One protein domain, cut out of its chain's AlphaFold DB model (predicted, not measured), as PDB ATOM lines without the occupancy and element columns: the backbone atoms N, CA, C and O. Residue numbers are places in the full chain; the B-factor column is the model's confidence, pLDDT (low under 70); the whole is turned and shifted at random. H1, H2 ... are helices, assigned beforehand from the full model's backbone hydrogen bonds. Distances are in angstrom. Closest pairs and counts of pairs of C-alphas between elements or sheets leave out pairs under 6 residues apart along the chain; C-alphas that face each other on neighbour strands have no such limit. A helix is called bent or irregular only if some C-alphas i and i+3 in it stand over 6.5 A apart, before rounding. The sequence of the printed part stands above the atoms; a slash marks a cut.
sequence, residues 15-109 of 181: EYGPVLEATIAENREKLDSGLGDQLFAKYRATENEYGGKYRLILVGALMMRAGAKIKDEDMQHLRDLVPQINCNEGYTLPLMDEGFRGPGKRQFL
ATOM      1  N   GLU A  15      11.608 123.887 348.323       93.69
ATOM      2  CA  GLU A  15      11.505 122.878 349.383       93.69
ATOM      3  C   GLU A  15      11.804 123.454 350.776       93.69
ATOM      4  O   GLU A  15      11.275 122.964 351.774       93.69
ATOM      5  N   TYR A  16      12.635 124.498 350.872       92.88
ATOM      6  CA  TYR A  16      13.050 125.040 352.167       92.88
ATOM      7  C   TYR A  16      11.895 125.684 352.940       92.88
ATOM      8  O   TYR A  16      11.826 125.536 354.158       92.88
ATOM      9  N   GLY A  17      10.980 126.370 352.248       91.62
ATOM     10  CA  GLY A  17       9.838 127.045 352.872       91.62
ATOM     11  C   GLY A  17       8.990 126.097 353.731       91.62
ATOM     12  O   GLY A  17       8.892 126.312 354.937       91.62
ATOM     13  N   PRO A  18       8.442 125.007 353.161       95.38
ATOM     14  CA  PRO A  18       7.696 124.004 353.921       95.38
ATOM     15  C   PRO A  18       8.479 123.394 355.093       95.38
ATOM     16  O   PRO A  18       7.920 123.203 356.173       95.38
ATOM     17  N   VAL A  19       9.779 123.121 354.914       95.50
ATOM     18  CA  VAL A  19      10.641 122.583 355.982       95.50
ATOM     19  C   VAL A  19      10.798 123.587 357.125       95.50
ATOM     20  O   VAL A  19      10.727 123.213 358.298       95.50
ATOM     21  N   LEU A  20      10.993 124.866 356.800       92.56
ATOM     22  CA  LEU A  20      11.091 125.937 357.782       92.56
ATOM     23  C   LEU A  20       9.785 126.084 358.571       92.56
ATOM     24  O   LEU A  20       9.839 126.137 359.797       92.56
ATOM     25  N   GLU A  21       8.633 126.092 357.899       93.44
ATOM     26  CA  GLU A  21       7.323 126.194 358.557       93.44
ATOM     27  C   GLU A  21       7.060 125.014 359.504       93.44
ATOM     28  O   GLU A  21       6.675 125.220 360.656       93.44
ATOM     29  N   ALA A  22       7.358 123.782 359.073       96.44
ATOM     30  CA  ALA A  22       7.250 122.599 359.928       96.44
ATOM     31  C   ALA A  22       8.173 122.695 361.156       96.44
ATOM     32  O   ALA A  22       7.754 122.428 362.283       96.44
ATOM     33  N   THR A  23       9.412 123.154 360.956       95.75
ATOM     34  CA  THR A  23      10.385 123.358 362.039       95.75
ATOM     35  C   THR A  23       9.911 124.427 363.027       95.75
ATOM     36  O   THR A  23      10.079 124.285 364.238       95.75
ATOM     37  N   ILE A  24       9.322 125.522 362.539       96.12
ATOM     38  CA  ILE A  24       8.765 126.583 363.388       96.12
ATOM     39  C   ILE A  24       7.598 126.041 364.220       96.12
ATOM     40  O   ILE A  24       7.548 126.306 365.422       96.12
ATOM     41  N   ALA A  25       6.701 125.260 363.609       97.00
ATOM     42  CA  ALA A  25       5.567 124.651 364.296       97.00
ATOM     43  C   ALA A  25       6.011 123.681 365.405       97.00
ATOM     44  O   ALA A  25       5.541 123.797 366.536       97.00
ATOM     45  N   GLU A  26       6.974 122.799 365.123       97.69
ATOM     46  CA  GLU A  26       7.537 121.874 366.116       97.69
ATOM     47  C   GLU A  26       8.180 122.626 367.295       97.69
ATOM     48  O   GLU A  26       7.964 122.297 368.464       97.69
ATOM     49  N   ASN A  27       8.964 123.671 367.010       97.50
ATOM     50  CA  ASN A  27       9.583 124.477 368.062       97.50
ATOM     51  C   ASN A  27       8.541 125.223 368.898       97.50
ATOM     52  O   ASN A  27       8.704 125.322 370.113       97.50
ATOM     53  N   ARG A  28       7.467 125.725 368.279       98.44
ATOM     54  CA  ARG A  28       6.362 126.350 369.009       98.44
ATOM     55  C   ARG A  28       5.721 125.375 369.983       98.44
ATOM     56  O   ARG A  28       5.558 125.736 371.138       98.44
ATOM     57  N   GLU A  29       5.393 124.162 369.542       98.25
ATOM     58  CA  GLU A  29       4.772 123.149 370.402       98.25
ATOM     59  C   GLU A  29       5.648 122.844 371.625       98.25
ATOM     60  O   GLU A  29       5.170 122.863 372.760       98.25
ATOM     61  N   LYS A  30       6.958 122.666 371.416       98.19
ATOM     62  CA  LYS A  30       7.919 122.475 372.511       98.19
ATOM     63  C   LYS A  30       7.925 123.657 373.477       98.19
ATOM     64  O   LYS A  30       7.858 123.447 374.686       98.19
ATOM     65  N   LEU A  31       7.988 124.889 372.973       98.44
ATOM     66  CA  LEU A  31       7.973 126.091 373.812       98.44
ATOM     67  C   LEU A  31       6.657 126.222 374.596       98.44
ATOM     68  O   LEU A  31       6.700 126.446 375.807       98.44
ATOM     69  N   ASP A  32       5.518 125.997 373.943       98.44
ATOM     70  CA  ASP A  32       4.179 126.090 374.536       98.44
ATOM     71  C   ASP A  32       3.882 124.953 375.532       98.44
ATOM     72  O   ASP A  32       3.040 125.119 376.412       98.44
ATOM     73  N   SER A  33       4.600 123.823 375.464       98.06
ATOM     74  CA  SER A  33       4.503 122.721 376.442       98.06
ATOM     75  C   SER A  33       5.087 123.039 377.832       98.06
ATOM     76  O   SER A  33       5.083 122.186 378.719       98.06
ATOM     77  N   GLY A  34       5.595 124.260 378.037       97.44
ATOM     78  CA  GLY A  34       6.154 124.742 379.306       97.44
ATOM     79  C   GLY A  34       7.656 125.026 379.259       97.44
ATOM     80  O   GLY A  34       8.187 125.657 380.172       97.44
ATOM     81  N   LEU A  35       8.354 124.630 378.188       98.31
ATOM     82  CA  LEU A  35       9.770 124.965 378.010       98.31
ATOM     83  C   LEU A  35       9.984 126.483 377.914       98.31
ATOM     84  O   LEU A  35      10.959 126.991 378.463       98.31
ATOM     85  N   GLY A  36       9.079 127.215 377.257       98.19
ATOM     86  CA  GLY A  36       9.142 128.674 377.148       98.19
ATOM     87  C   GLY A  36       9.133 129.360 378.515       98.19
ATOM     88  O   GLY A  36      10.018 130.162 378.812       98.19
ATOM     89  N   ASP A  37       8.206 128.958 379.385       98.19
ATOM     90  CA  ASP A  37       8.110 129.447 380.765       98.19
ATOM     91  C   ASP A  37       9.378 129.141 381.574       98.19
ATOM     92  O   ASP A  37       9.892 129.995 382.297       98.19
ATOM     93  N   GLN A  38       9.926 127.930 381.427       98.31
ATOM     94  CA  GLN A  38      11.176 127.541 382.087       98.31
ATOM     95  C   GLN A  38      12.365 128.384 381.607       98.31
ATOM     96  O   GLN A  38      13.223 128.752 382.412       98.31
ATOM     97  N   LEU A  39      12.420 128.715 380.311       98.25
ATOM     98  CA  LEU A  39      13.441 129.605 379.759       98.25
ATOM     99  C   LEU A  39      13.316 131.008 380.360       98.25
ATOM    100  O   LEU A  39      14.315 131.528 380.859       98.25
ATOM    101  N   PHE A  40      12.118 131.598 380.381       98.44
ATOM    102  CA  PHE A  40      11.903 132.905 381.010       98.44
ATOM    103  C   PHE A  40      12.318 132.903 382.480       98.44
ATOM    104  O   PHE A  40      13.112 133.754 382.880       98.44
ATOM    105  N   ALA A  41      11.881 131.915 383.265       98.12
ATOM    106  CA  ALA A  41      12.249 131.799 384.675       98.12
ATOM    107  C   ALA A  41      13.773 131.711 384.874       98.12
ATOM    108  O   ALA A  41      14.347 132.440 385.686       98.12
ATOM    109  N   LYS A  42      14.450 130.864 384.086       98.00
ATOM    110  CA  LYS A  42      15.906 130.678 384.151       98.00
ATOM    111  C   LYS A  42      16.674 131.963 383.832       98.00
ATOM    112  O   LYS A  42      17.618 132.314 384.541       98.00
ATOM    113  N   TYR A  43      16.310 132.651 382.751       97.94
ATOM    114  CA  TYR A  43      17.039 133.843 382.312       97.94
ATOM    115  C   TYR A  43      16.663 135.097 383.107       97.94
ATOM    116  O   TYR A  43      17.513 135.964 383.282       97.94
ATOM    117  N   ARG A  44      15.455 135.162 383.680       97.25
ATOM    118  CA  ARG A  44      15.077 136.195 384.654       97.25
ATOM    119  C   ARG A  44      15.882 136.062 385.951       97.25
ATOM    120  O   ARG A  44      16.383 137.054 386.460       97.25
ATOM    121  N   ALA A  45      16.113 134.839 386.439       97.75
ATOM    122  CA  ALA A  45      16.938 134.605 387.631       97.75
ATOM    123  C   ALA A  45      18.407 135.056 387.474       97.75
ATOM    124  O   ALA A  45      19.081 135.318 388.467       97.75
ATOM    125  N   THR A  46      18.901 135.162 386.237       96.94
ATOM    126  CA  THR A  46      20.290 135.529 385.906       96.94
ATOM    127  C   THR A  46      20.391 136.882 385.191       96.94
ATOM    128  O   THR A  46      21.429 137.222 384.625       96.94
ATOM    129  N   GLU A  47      19.336 137.703 385.217       95.81
ATOM    130  CA  GLU A  47      19.264 138.926 384.404       95.81
ATOM    131  C   GLU A  47      20.259 140.020 384.821       95.81
ATOM    132  O   GLU A  47      20.672 140.832 383.991       95.81
ATOM    133  N   ASN A  48      20.658 140.022 386.097       95.81
ATOM    134  CA  ASN A  48      21.604 140.985 386.666       95.81
ATOM    135  C   ASN A  48      23.069 140.581 386.466       95.81
ATOM    136  O   ASN A  48      23.970 141.362 386.766       95.81
ATOM    137  N   GLU A  49      23.319 139.380 385.950       95.69
ATOM    138  CA  GLU A  49      24.645 139.012 385.481       95.69
ATOM    139  C   GLU A  49      25.024 139.824 384.236       95.69
ATOM    140  O   GLU A  49      24.189 140.405 383.536       95.69
ATOM    141  N   TYR A  50      26.309 139.794 383.901       92.19
ATOM    142  CA  TYR A  50      26.829 140.393 382.681       92.19
ATOM    143  C   TYR A  50      26.058 139.918 381.436       92.19
ATOM    144  O   TYR A  50      25.855 138.718 381.221       92.19
ATOM    145  N   GLY A  51      25.549 140.867 380.644       91.19
ATOM    146  CA  GLY A  51      24.707 140.597 379.473       91.19
ATOM    147  C   GLY A  51      23.367 139.898 379.764       91.19
ATOM    148  O   GLY A  51      22.671 139.521 378.823       91.19
ATOM    149  N   GLY A  52      22.982 139.697 381.031       95.62
ATOM    150  CA  GLY A  52      21.788 138.943 381.434       95.62
ATOM    151  C   GLY A  52      20.492 139.533 380.877       95.62
ATOM    152  O   GLY A  52      19.703 138.826 380.254       95.62
ATOM    153  N   LYS A  53      20.326 140.856 380.978       96.75
ATOM    154  CA  LYS A  53      19.175 141.576 380.402       96.75
ATOM    155  C   LYS A  53      19.026 141.324 378.901       96.75
ATOM    156  O   LYS A  53      17.929 141.040 378.426       96.75
ATOM    157  N   TYR A  54      20.127 141.383 378.148       95.94
ATOM    158  CA  TYR A  54      20.092 141.131 376.707       95.94
ATOM    159  C   TYR A  54      19.857 139.650 376.385       95.94
ATOM    160  O   TYR A  54      19.105 139.347 375.464       95.94
ATOM    161  N   ARG A  55      20.385 138.712 377.186       96.12
ATOM    162  CA  ARG A  55      20.028 137.284 377.080       96.12
ATOM    163  C   ARG A  55      18.516 137.074 377.208       96.12
ATOM    164  O   ARG A  55      17.951 136.328 376.412       96.12
ATOM    165  N   LEU A  56      17.846 137.770 378.130       97.38
ATOM    166  CA  LEU A  56      16.391 137.669 378.275       97.38
ATOM    167  C   LEU A  56      15.628 138.264 377.077       97.38
ATOM    168  O   LEU A  56      14.648 137.674 376.625       97.38
ATOM    169  N   ILE A  57      16.119 139.358 376.480       97.94
ATOM    170  CA  ILE A  57      15.604 139.865 375.193       97.94
ATOM    171  C   ILE A  57      15.692 138.794 374.100       97.94
ATOM    172  O   ILE A  57      14.739 138.615 373.341       97.94
ATOM    173  N   LEU A  58      16.811 138.065 374.013       97.00
ATOM    174  CA  LEU A  58      16.992 137.005 373.016       97.00
ATOM    175  C   LEU A  58      16.008 135.845 373.221       97.00
ATOM    176  O   LEU A  58      15.520 135.294 372.235       97.00
ATOM    177  N   VAL A  59      15.662 135.513 374.469       98.06
ATOM    178  CA  VAL A  59      14.593 134.544 374.779       98.06
ATOM    179  C   VAL A  59      13.247 135.054 374.274       98.06
ATOM    180  O   VAL A  59      12.556 134.332 373.558       98.06
ATOM    181  N   GLY A  60      12.898 136.313 374.556       98.25
ATOM    182  CA  GLY A  60      11.673 136.925 374.033       98.25
ATOM    183  C   GLY A  60      11.613 136.904 372.503       98.25
ATOM    184  O   GLY A  60      10.607 136.502 371.920       98.25
ATOM    185  N   ALA A  61      12.714 137.254 371.835       97.94
ATOM    186  CA  ALA A  61      12.813 137.214 370.378       97.94
ATOM    187  C   ALA A  61      12.683 135.785 369.819       97.94
ATOM    188  O   ALA A  61      12.029 135.591 368.794       97.94
ATOM    189  N   LEU A  62      13.261 134.780 370.490       97.69
ATOM    190  CA  LEU A  62      13.112 133.365 370.136       97.69
ATOM    191  C   LEU A  62      11.645 132.921 370.223       97.69
ATOM    192  O   LEU A  62      11.136 132.311 369.283       97.69
ATOM    193  N   MET A  63      10.962 133.278 371.311       98.38
ATOM    194  CA  MET A  63       9.548 132.963 371.530       98.38
ATOM    195  C   MET A  63       8.663 133.597 370.451       98.38
ATOM    196  O   MET A  63       7.865 132.908 369.817       98.38
ATOM    197  N   MET A  64       8.875 134.883 370.150       98.25
ATOM    198  CA  MET A  64       8.178 135.579 369.061       98.25
ATOM    199  C   MET A  64       8.474 134.957 367.696       98.25
ATOM    200  O   MET A  64       7.572 134.829 366.872       98.25
ATOM    201  N   ARG A  65       9.719 134.536 367.441       96.94
ATOM    202  CA  ARG A  65      10.104 133.899 366.175       96.94
ATOM    203  C   ARG A  65       9.393 132.569 365.958       96.94
ATOM    204  O   ARG A  65       9.027 132.272 364.828       96.94
ATOM    205  N   ALA A  66       9.164 131.797 367.017       97.50
ATOM    206  CA  ALA A  66       8.338 130.596 366.948       97.50
ATOM    207  C   ALA A  66       6.830 130.916 366.897       97.50
ATOM    208  O   ALA A  66       6.027 130.081 366.483       97.50
ATOM    209  N   GLY A  67       6.417 132.118 367.309       97.69
ATOM    210  CA  GLY A  67       5.015 132.446 367.578       97.69
ATOM    211  C   GLY A  67       4.480 131.722 368.818       97.69
ATOM    212  O   GLY A  67       3.288 131.440 368.885       97.69
ATOM    213  N   ALA A  68       5.361 131.374 369.758       98.38
ATOM    214  CA  ALA A  68       4.999 130.764 371.033       98.38
ATOM    215  C   ALA A  68       4.268 131.767 371.935       98.38
ATOM    216  O   ALA A  68       4.415 132.986 371.779       98.38
ATOM    217  N   LYS A  69       3.480 131.254 372.878       98.38
ATOM    218  CA  LYS A  69       2.763 132.051 373.878       98.38
ATOM    219  C   LYS A  69       3.754 132.647 374.874       98.38
ATOM    220  O   LYS A  69       4.616 131.951 375.395       98.38
ATOM    221  N   ILE A  70       3.614 133.937 375.146       98.38
ATOM    222  CA  ILE A  70       4.388 134.665 376.153       98.38
ATOM    223  C   ILE A  70       3.380 135.256 377.135       98.38
ATOM    224  O   ILE A  70       2.377 135.826 376.705       98.38
ATOM    225  N   LYS A  71       3.619 135.106 378.440       98.06
ATOM    226  CA  LYS A  71       2.741 135.676 379.469       98.06
ATOM    227  C   LYS A  71       2.799 137.198 379.440       98.06
ATOM    228  O   LYS A  71       3.843 137.776 379.140       98.06
ATOM    229  N   ASP A  72       1.713 137.848 379.838       97.94
ATOM    230  CA  ASP A  72       1.647 139.313 379.880       97.94
ATOM    231  C   ASP A  72       2.723 139.914 380.799       97.94
ATOM    232  O   ASP A  72       3.336 140.927 380.467       97.94
ATOM    233  N   GLU A  73       3.026 139.244 381.916       98.00
ATOM    234  CA  GLU A  73       4.103 139.633 382.836       98.00
ATOM    235  C   GLU A  73       5.500 139.539 382.203       98.00
ATOM    236  O   GLU A  73       6.370 140.366 382.477       98.00
ATOM    237  N   ASP A  74       5.730 138.552 381.336       98.25
ATOM    238  CA  ASP A  74       6.978 138.405 380.589       98.25
ATOM    239  C   ASP A  74       7.061 139.443 379.470       98.25
ATOM    240  O   ASP A  74       8.103 140.071 379.288       98.25
ATOM    241  N   MET A  75       5.953 139.698 378.769       98.12
ATOM    242  CA  MET A  75       5.869 140.741 377.745       98.12
ATOM    243  C   MET A  75       6.145 142.129 378.319       98.12
ATOM    244  O   MET A  75       6.906 142.895 377.723       98.12
ATOM    245  N   GLN A  76       5.561 142.460 379.471       98.38
ATOM    246  CA  GLN A  76       5.806 143.738 380.128       98.38
ATOM    247  C   GLN A  76       7.256 143.844 380.610       98.38
ATOM    248  O   GLN A  76       7.919 144.842 380.337       98.38
ATOM    249  N   HIS A  77       7.796 142.785 381.217       98.38
ATOM    250  CA  HIS A  77       9.191 142.775 381.662       98.38
ATOM    251  C   HIS A  77      10.177 142.984 380.505       98.38
ATOM    252  O   HIS A  77      11.127 143.758 380.616       98.38
ATOM    253  N   LEU A  78       9.924 142.371 379.340       98.44
ATOM    254  CA  LEU A  78      10.719 142.622 378.135       98.44
ATOM    255  C   LEU A  78      10.701 144.106 377.741       98.44
ATOM    256  O   LEU A  78      11.750 144.644 377.383       98.44
ATOM    257  N   ARG A  79       9.549 144.789 377.831       98.31
ATOM    258  CA  ARG A  79       9.445 146.237 377.558       98.31
ATOM    259  C   ARG A  79      10.268 147.057 378.539       98.31
ATOM    260  O   ARG A  79      10.972 147.971 378.112       98.31
ATOM    261  N   ASP A  80      10.222 146.694 379.813       98.19
ATOM    262  CA  ASP A  80      10.923 147.400 380.885       98.19
ATOM    263  C   ASP A  80      12.448 147.233 380.786       98.19
ATOM    264  O   ASP A  80      13.202 148.135 381.162       98.19
ATOM    265  N   LEU A  81      12.927 146.118 380.222       97.75
ATOM    266  CA  LEU A  81      14.353 145.866 379.993       97.75
ATOM    267  C   LEU A  81      14.938 146.622 378.797       97.75
ATOM    268  O   LEU A  81      16.098 147.035 378.848       97.75
ATOM    269  N   VAL A  82      14.173 146.835 377.723       97.50
ATOM    270  CA  VAL A  82      14.662 147.505 376.502       97.50
ATOM    271  C   VAL A  82      15.346 148.866 376.753       97.50
ATOM    272  O   VAL A  82      16.394 149.112 376.139       97.50
ATOM    273  N   PRO A  83      14.833 149.782 377.601       96.81
ATOM    274  CA  PRO A  83      15.522 151.041 377.888       96.81
ATOM    275  C   PRO A  83      16.787 150.875 378.744       96.81
ATOM    276  O   PRO A  83      17.624 151.771 378.739       96.81
ATOM    277  N   GLN A  84      16.955 149.749 379.441       95.81
ATOM    278  CA  GLN A  84      18.088 149.493 380.340       95.81
ATOM    279  C   GLN A  84      19.312 148.896 379.628       95.81
ATOM    280  O   GLN A  84      20.379 148.782 380.229       95.81
ATOM    281  N   ILE A  85      19.159 148.467 378.375       95.00
ATOM    282  CA  ILE A  85      20.206 147.806 377.592       95.00
ATOM    283  C   ILE A  85      20.879 148.830 376.676       95.00
ATOM    284  O   ILE A  85      20.202 149.607 375.990       95.00
ATOM    285  N   ASN A  86      22.215 148.799 376.634       92.31
ATOM    286  CA  ASN A  86      22.999 149.656 375.749       92.31
ATOM    287  C   ASN A  86      22.564 149.481 374.283       92.31
ATOM    288  O   ASN A  86      22.276 148.371 373.831       92.31
ATOM    289  N   CYS A  87      22.526 150.583 373.536       92.62
ATOM    290  CA  CYS A  87      22.132 150.589 372.136       92.62
ATOM    291  C   CYS A  87      23.138 151.379 371.302       92.62
ATOM    292  O   CYS A  87      23.305 152.581 371.493       92.62
ATOM    293  N   ASN A  88      23.758 150.708 370.336       88.88
ATOM    294  CA  ASN A  88      24.745 151.299 369.443       88.88
ATOM    295  C   ASN A  88      24.112 151.577 368.067       88.88
ATOM    296  O   ASN A  88      23.633 150.663 367.394       88.88
ATOM    297  N   GLU A  89      24.107 152.837 367.626       82.88
ATOM    298  CA  GLU A  89      23.563 153.233 366.310       82.88
ATOM    299  C   GLU A  89      24.550 153.002 365.147       82.88
ATOM    300  O   GLU A  89      24.164 153.061 363.981       82.88
ATOM    301  N   GLY A  90      25.821 152.731 365.451       78.31
ATOM    302  CA  GLY A  90      26.889 152.583 364.467       78.31
ATOM    303  C   GLY A  90      27.732 151.331 364.678       78.31
ATOM    304  O   GLY A  90      27.319 150.368 365.321       78.31
ATOM    305  N   TYR A  91      28.938 151.360 364.114       80.62
ATOM    306  CA  TYR A  91      29.925 150.310 364.333       80.62
ATOM    307  C   TYR A  91      30.322 150.232 365.813       80.62
ATOM    308  O   TYR A  91      30.543 151.253 366.463       80.62
ATOM    309  N   THR A  92      30.480 149.014 366.317       82.38
ATOM    310  CA  THR A  92      31.117 148.742 367.608       82.38
ATOM    311  C   THR A  92      32.050 147.560 367.435       82.38
ATOM    312  O   THR A  92      31.754 146.647 366.662       82.38
ATOM    313  N   LEU A  93      33.157 147.574 368.173       83.88
ATOM    314  CA  LEU A  93      34.077 146.446 368.226       83.88
ATOM    315  C   LEU A  93      33.335 145.177 368.683       83.88
ATOM    316  O   LEU A  93      32.510 145.271 369.591       83.88
ATOM    317  N   PRO A  94      33.636 143.993 368.117       81.81
ATOM    318  CA  PRO A  94      32.925 142.756 368.449       81.81
ATOM    319  C   PRO A  94      32.885 142.431 369.949       81.81
ATOM    320  O   PRO A  94      31.864 141.978 370.447       81.81
ATOM    321  N   LEU A  95      33.970 142.721 370.677       80.94
ATOM    322  CA  LEU A  95      34.078 142.492 372.126       80.94
ATOM    323  C   LEU A  95      33.183 143.411 372.974       80.94
ATOM    324  O   LEU A  95      33.072 143.203 374.171       80.94
ATOM    325  N   MET A  96      32.592 144.447 372.376       77.38
ATOM    326  CA  MET A  96      31.745 145.435 373.053       77.38
ATOM    327  C   MET A  96      30.317 145.450 372.481       77.38
ATOM    328  O   MET A  96      29.532 146.354 372.776       77.38
ATOM    329  N   ASP A  97      29.966 144.476 371.635       83.25
ATOM    330  CA  ASP A  97      28.656 144.381 370.986       83.25
ATOM    331  C   ASP A  97      27.638 143.590 371.822       83.25
ATOM    332  O   ASP A  97      27.092 142.574 371.398       83.25
ATOM    333  N   GLU A  98      27.410 144.042 373.053       82.19
ATOM    334  CA  GLU A  98      26.684 143.276 374.078       82.19
ATOM    335  C   GLU A  98      25.265 143.781 374.351       82.19
ATOM    336  O   GLU A  98      24.705 143.621 375.437       82.19
ATOM    337  N   GLY A  99      24.666 144.428 373.361       91.62
ATOM    338  CA  GLY A  99      23.334 144.986 373.486       91.62
ATOM    339  C   GLY A  99      22.681 145.166 372.135       91.62
ATOM    340  O   GLY A  99      22.983 144.474 371.162       91.62
ATOM    341  N   PHE A 100      21.771 146.125 372.058       94.31
ATOM    342  CA  PHE A 100      21.086 146.380 370.810       94.31
ATOM    343  C   PHE A 100      21.968 147.123 369.804       94.31
ATOM    344  O   PHE A 100      22.733 148.031 370.131       94.31
ATOM    345  N   ARG A 101      21.736 146.818 368.529       91.12
ATOM    346  CA  ARG A 101      21.975 147.755 367.427       91.12
ATOM    347  C   ARG A 101      20.726 148.596 367.206       91.12
ATOM    348  O   ARG A 101      19.626 148.064 367.332       91.12
ATOM    349  N   GLY A 102      20.871 149.860 366.810       92.06
ATOM    350  CA  GLY A 102      19.743 150.783 366.586       92.06
ATOM    351  C   GLY A 102      18.571 150.173 365.796       92.06
ATOM    352  O   GLY A 102      17.445 150.120 366.304       92.06
ATOM    353  N   PRO A 103      18.809 149.623 364.586       92.69
ATOM    354  CA  PRO A 103      17.785 148.907 363.820       92.69
ATOM    355  C   PRO A 103      17.180 147.702 364.547       92.69
ATOM    356  O   PRO A 103      15.961 147.559 364.554       92.69
ATOM    357  N   GLY A 104      18.007 146.894 365.216       94.50
ATOM    358  CA  GLY A 104      17.555 145.734 365.987       94.50
ATOM    359  C   GLY A 104      16.680 146.111 367.186       94.50
ATOM    360  O   GLY A 104      15.646 145.484 367.396       94.50
ATOM    361  N   LYS A 105      17.019 147.184 367.921       96.44
ATOM    362  CA  LYS A 105      16.195 147.711 369.027       96.44
ATOM    363  C   LYS A 105      14.808 148.092 368.540       96.44
ATOM    364  O   LYS A 105      13.805 147.698 369.125       96.44
ATOM    365  N   ARG A 106      14.759 148.859 367.449       96.81
ATOM    366  CA  ARG A 106      13.501 149.323 366.856       96.81
ATOM    367  C   ARG A 106      12.674 148.145 366.353       96.81
ATOM    368  O   ARG A 106      11.478 148.109 366.610       96.81
ATOM    369  N   GLN A 107      13.298 147.168 365.693       97.69
ATOM    370  CA  GLN A 107      12.615 145.952 365.243       97.69
ATOM    371  C   GLN A 107      12.048 145.136 366.405       97.69
ATOM    372  O   GLN A 107      10.921 144.659 366.308       97.69
ATOM    373  N   PHE A 108      12.789 145.006 367.506       98.06
ATOM    374  CA  PHE A 108      12.310 144.302 368.693       98.06
ATOM    375  C   PHE A 108      11.131 145.021 369.360       98.06
ATOM    376  O   PHE A 108      10.135 144.383 369.680       98.06
ATOM    377  N   LEU A 109      11.187 146.350 369.488       98.12
ATOM    378  CA  LEU A 109      10.050 147.148 369.963       98.12
ATOM    379  C   LEU A 109       8.818 146.981 369.061       98.12
ATOM    380  O   LEU A 109       7.730 146.705 369.553       98.12
TER     381      LEU A 109
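This is residues 15 to 109 of the 181 residues of the protein "MYND-type zinc finger protein samB" of Coniochaeta ligniaria NRRL 30616 (UniProt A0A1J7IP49). A long helix bent into an L begins the fold: its first arm, H1a, runs off at one end, where residues 15 to 20 stick out, and its second arm, H1b, forms a hairpin with H2, which folds back beside it. H2 is in the middle, with its centre 1.0 A from the mean of the C-alphas; H3 packs on it at a slant, so that the centres of H1b, H2 and H3 make a triangle, and the short H4 is near H2 and H3 after a long loop, residues 85 to 101. The printed part has 95 residues with four named helices, H1, H2, H3 and H4 in chain order, and no named strand; the class is all helix. The whole is only just compact, close to loose, with a radius of gyration of the C-alphas of 14.6 A, and its C-alphas span 36 by 33 by 21 A.

H1, residues 16 to 45, was assigned as one helix by its hydrogen bonds but is bent: C-alphas 33 and 36 are 7.6 A apart. Arm H1a, residues 16 to 33, begins at C-alpha 16 (13.050, 125.040, 352.167) and is 25.8 A long. Arm H1b, residues 36 to 45, is 14.3 A long. H2, residues 52 to 66, is 21.5 A long and begins at C-alpha 52 (21.788, 138.943, 381.434). H3, residues 72 to 84, is 19.3 A long and only just irregular: C-alphas 80 and 83 are 6.6 A apart. H4, residues 102 to 109, is 10.9 A long and ends at C-alpha 109 (10.050, 147.148, 369.963).

H1a and H1b stand at a steep tilt of 66 degrees. Residues 24 to 31 of H1a touch residues 63 to 66 of H2, closest at the C-alphas of Arg 28 and Ala 66, 5.1 A apart. H1b and H2 touch as a helical hairpin, opposite ways at a shallow tilt of 9 degrees; the closest C-alphas, of Tyr 43 and Leu 56, are 5.6 A apart. H2 and H3 touch at a steep tilt of 49 degrees, opposite ways, with the C-alphas of Ile 57 and Leu 78 closest at 6.3 A. The helix packing is mostly crossed, but only just: 1 of the 3 pairs that touch is at a shallow tilt. H4 is close to H3 but not clearly touching, with the C-alphas of Val 82 and Lys 105 closest at 7.6 A. H1a is apart from H3 and H4. Every O i to N i+4 pair is within hydrogen-bond range in H1a, H1b, H2 and H4, and 7 of 9 are in H3.

The two C-alphas farthest apart, those of Glu 15 and Asn 48, are 42.7 A apart. The printed part has no cut. The link from H3 to H4 is long, with 17 residues, and in it residues 87 to 88 make a short parallel pairing with residues 100 to 101. The mean pLDDT of the printed part is 94.9, and no printed residue is under 70.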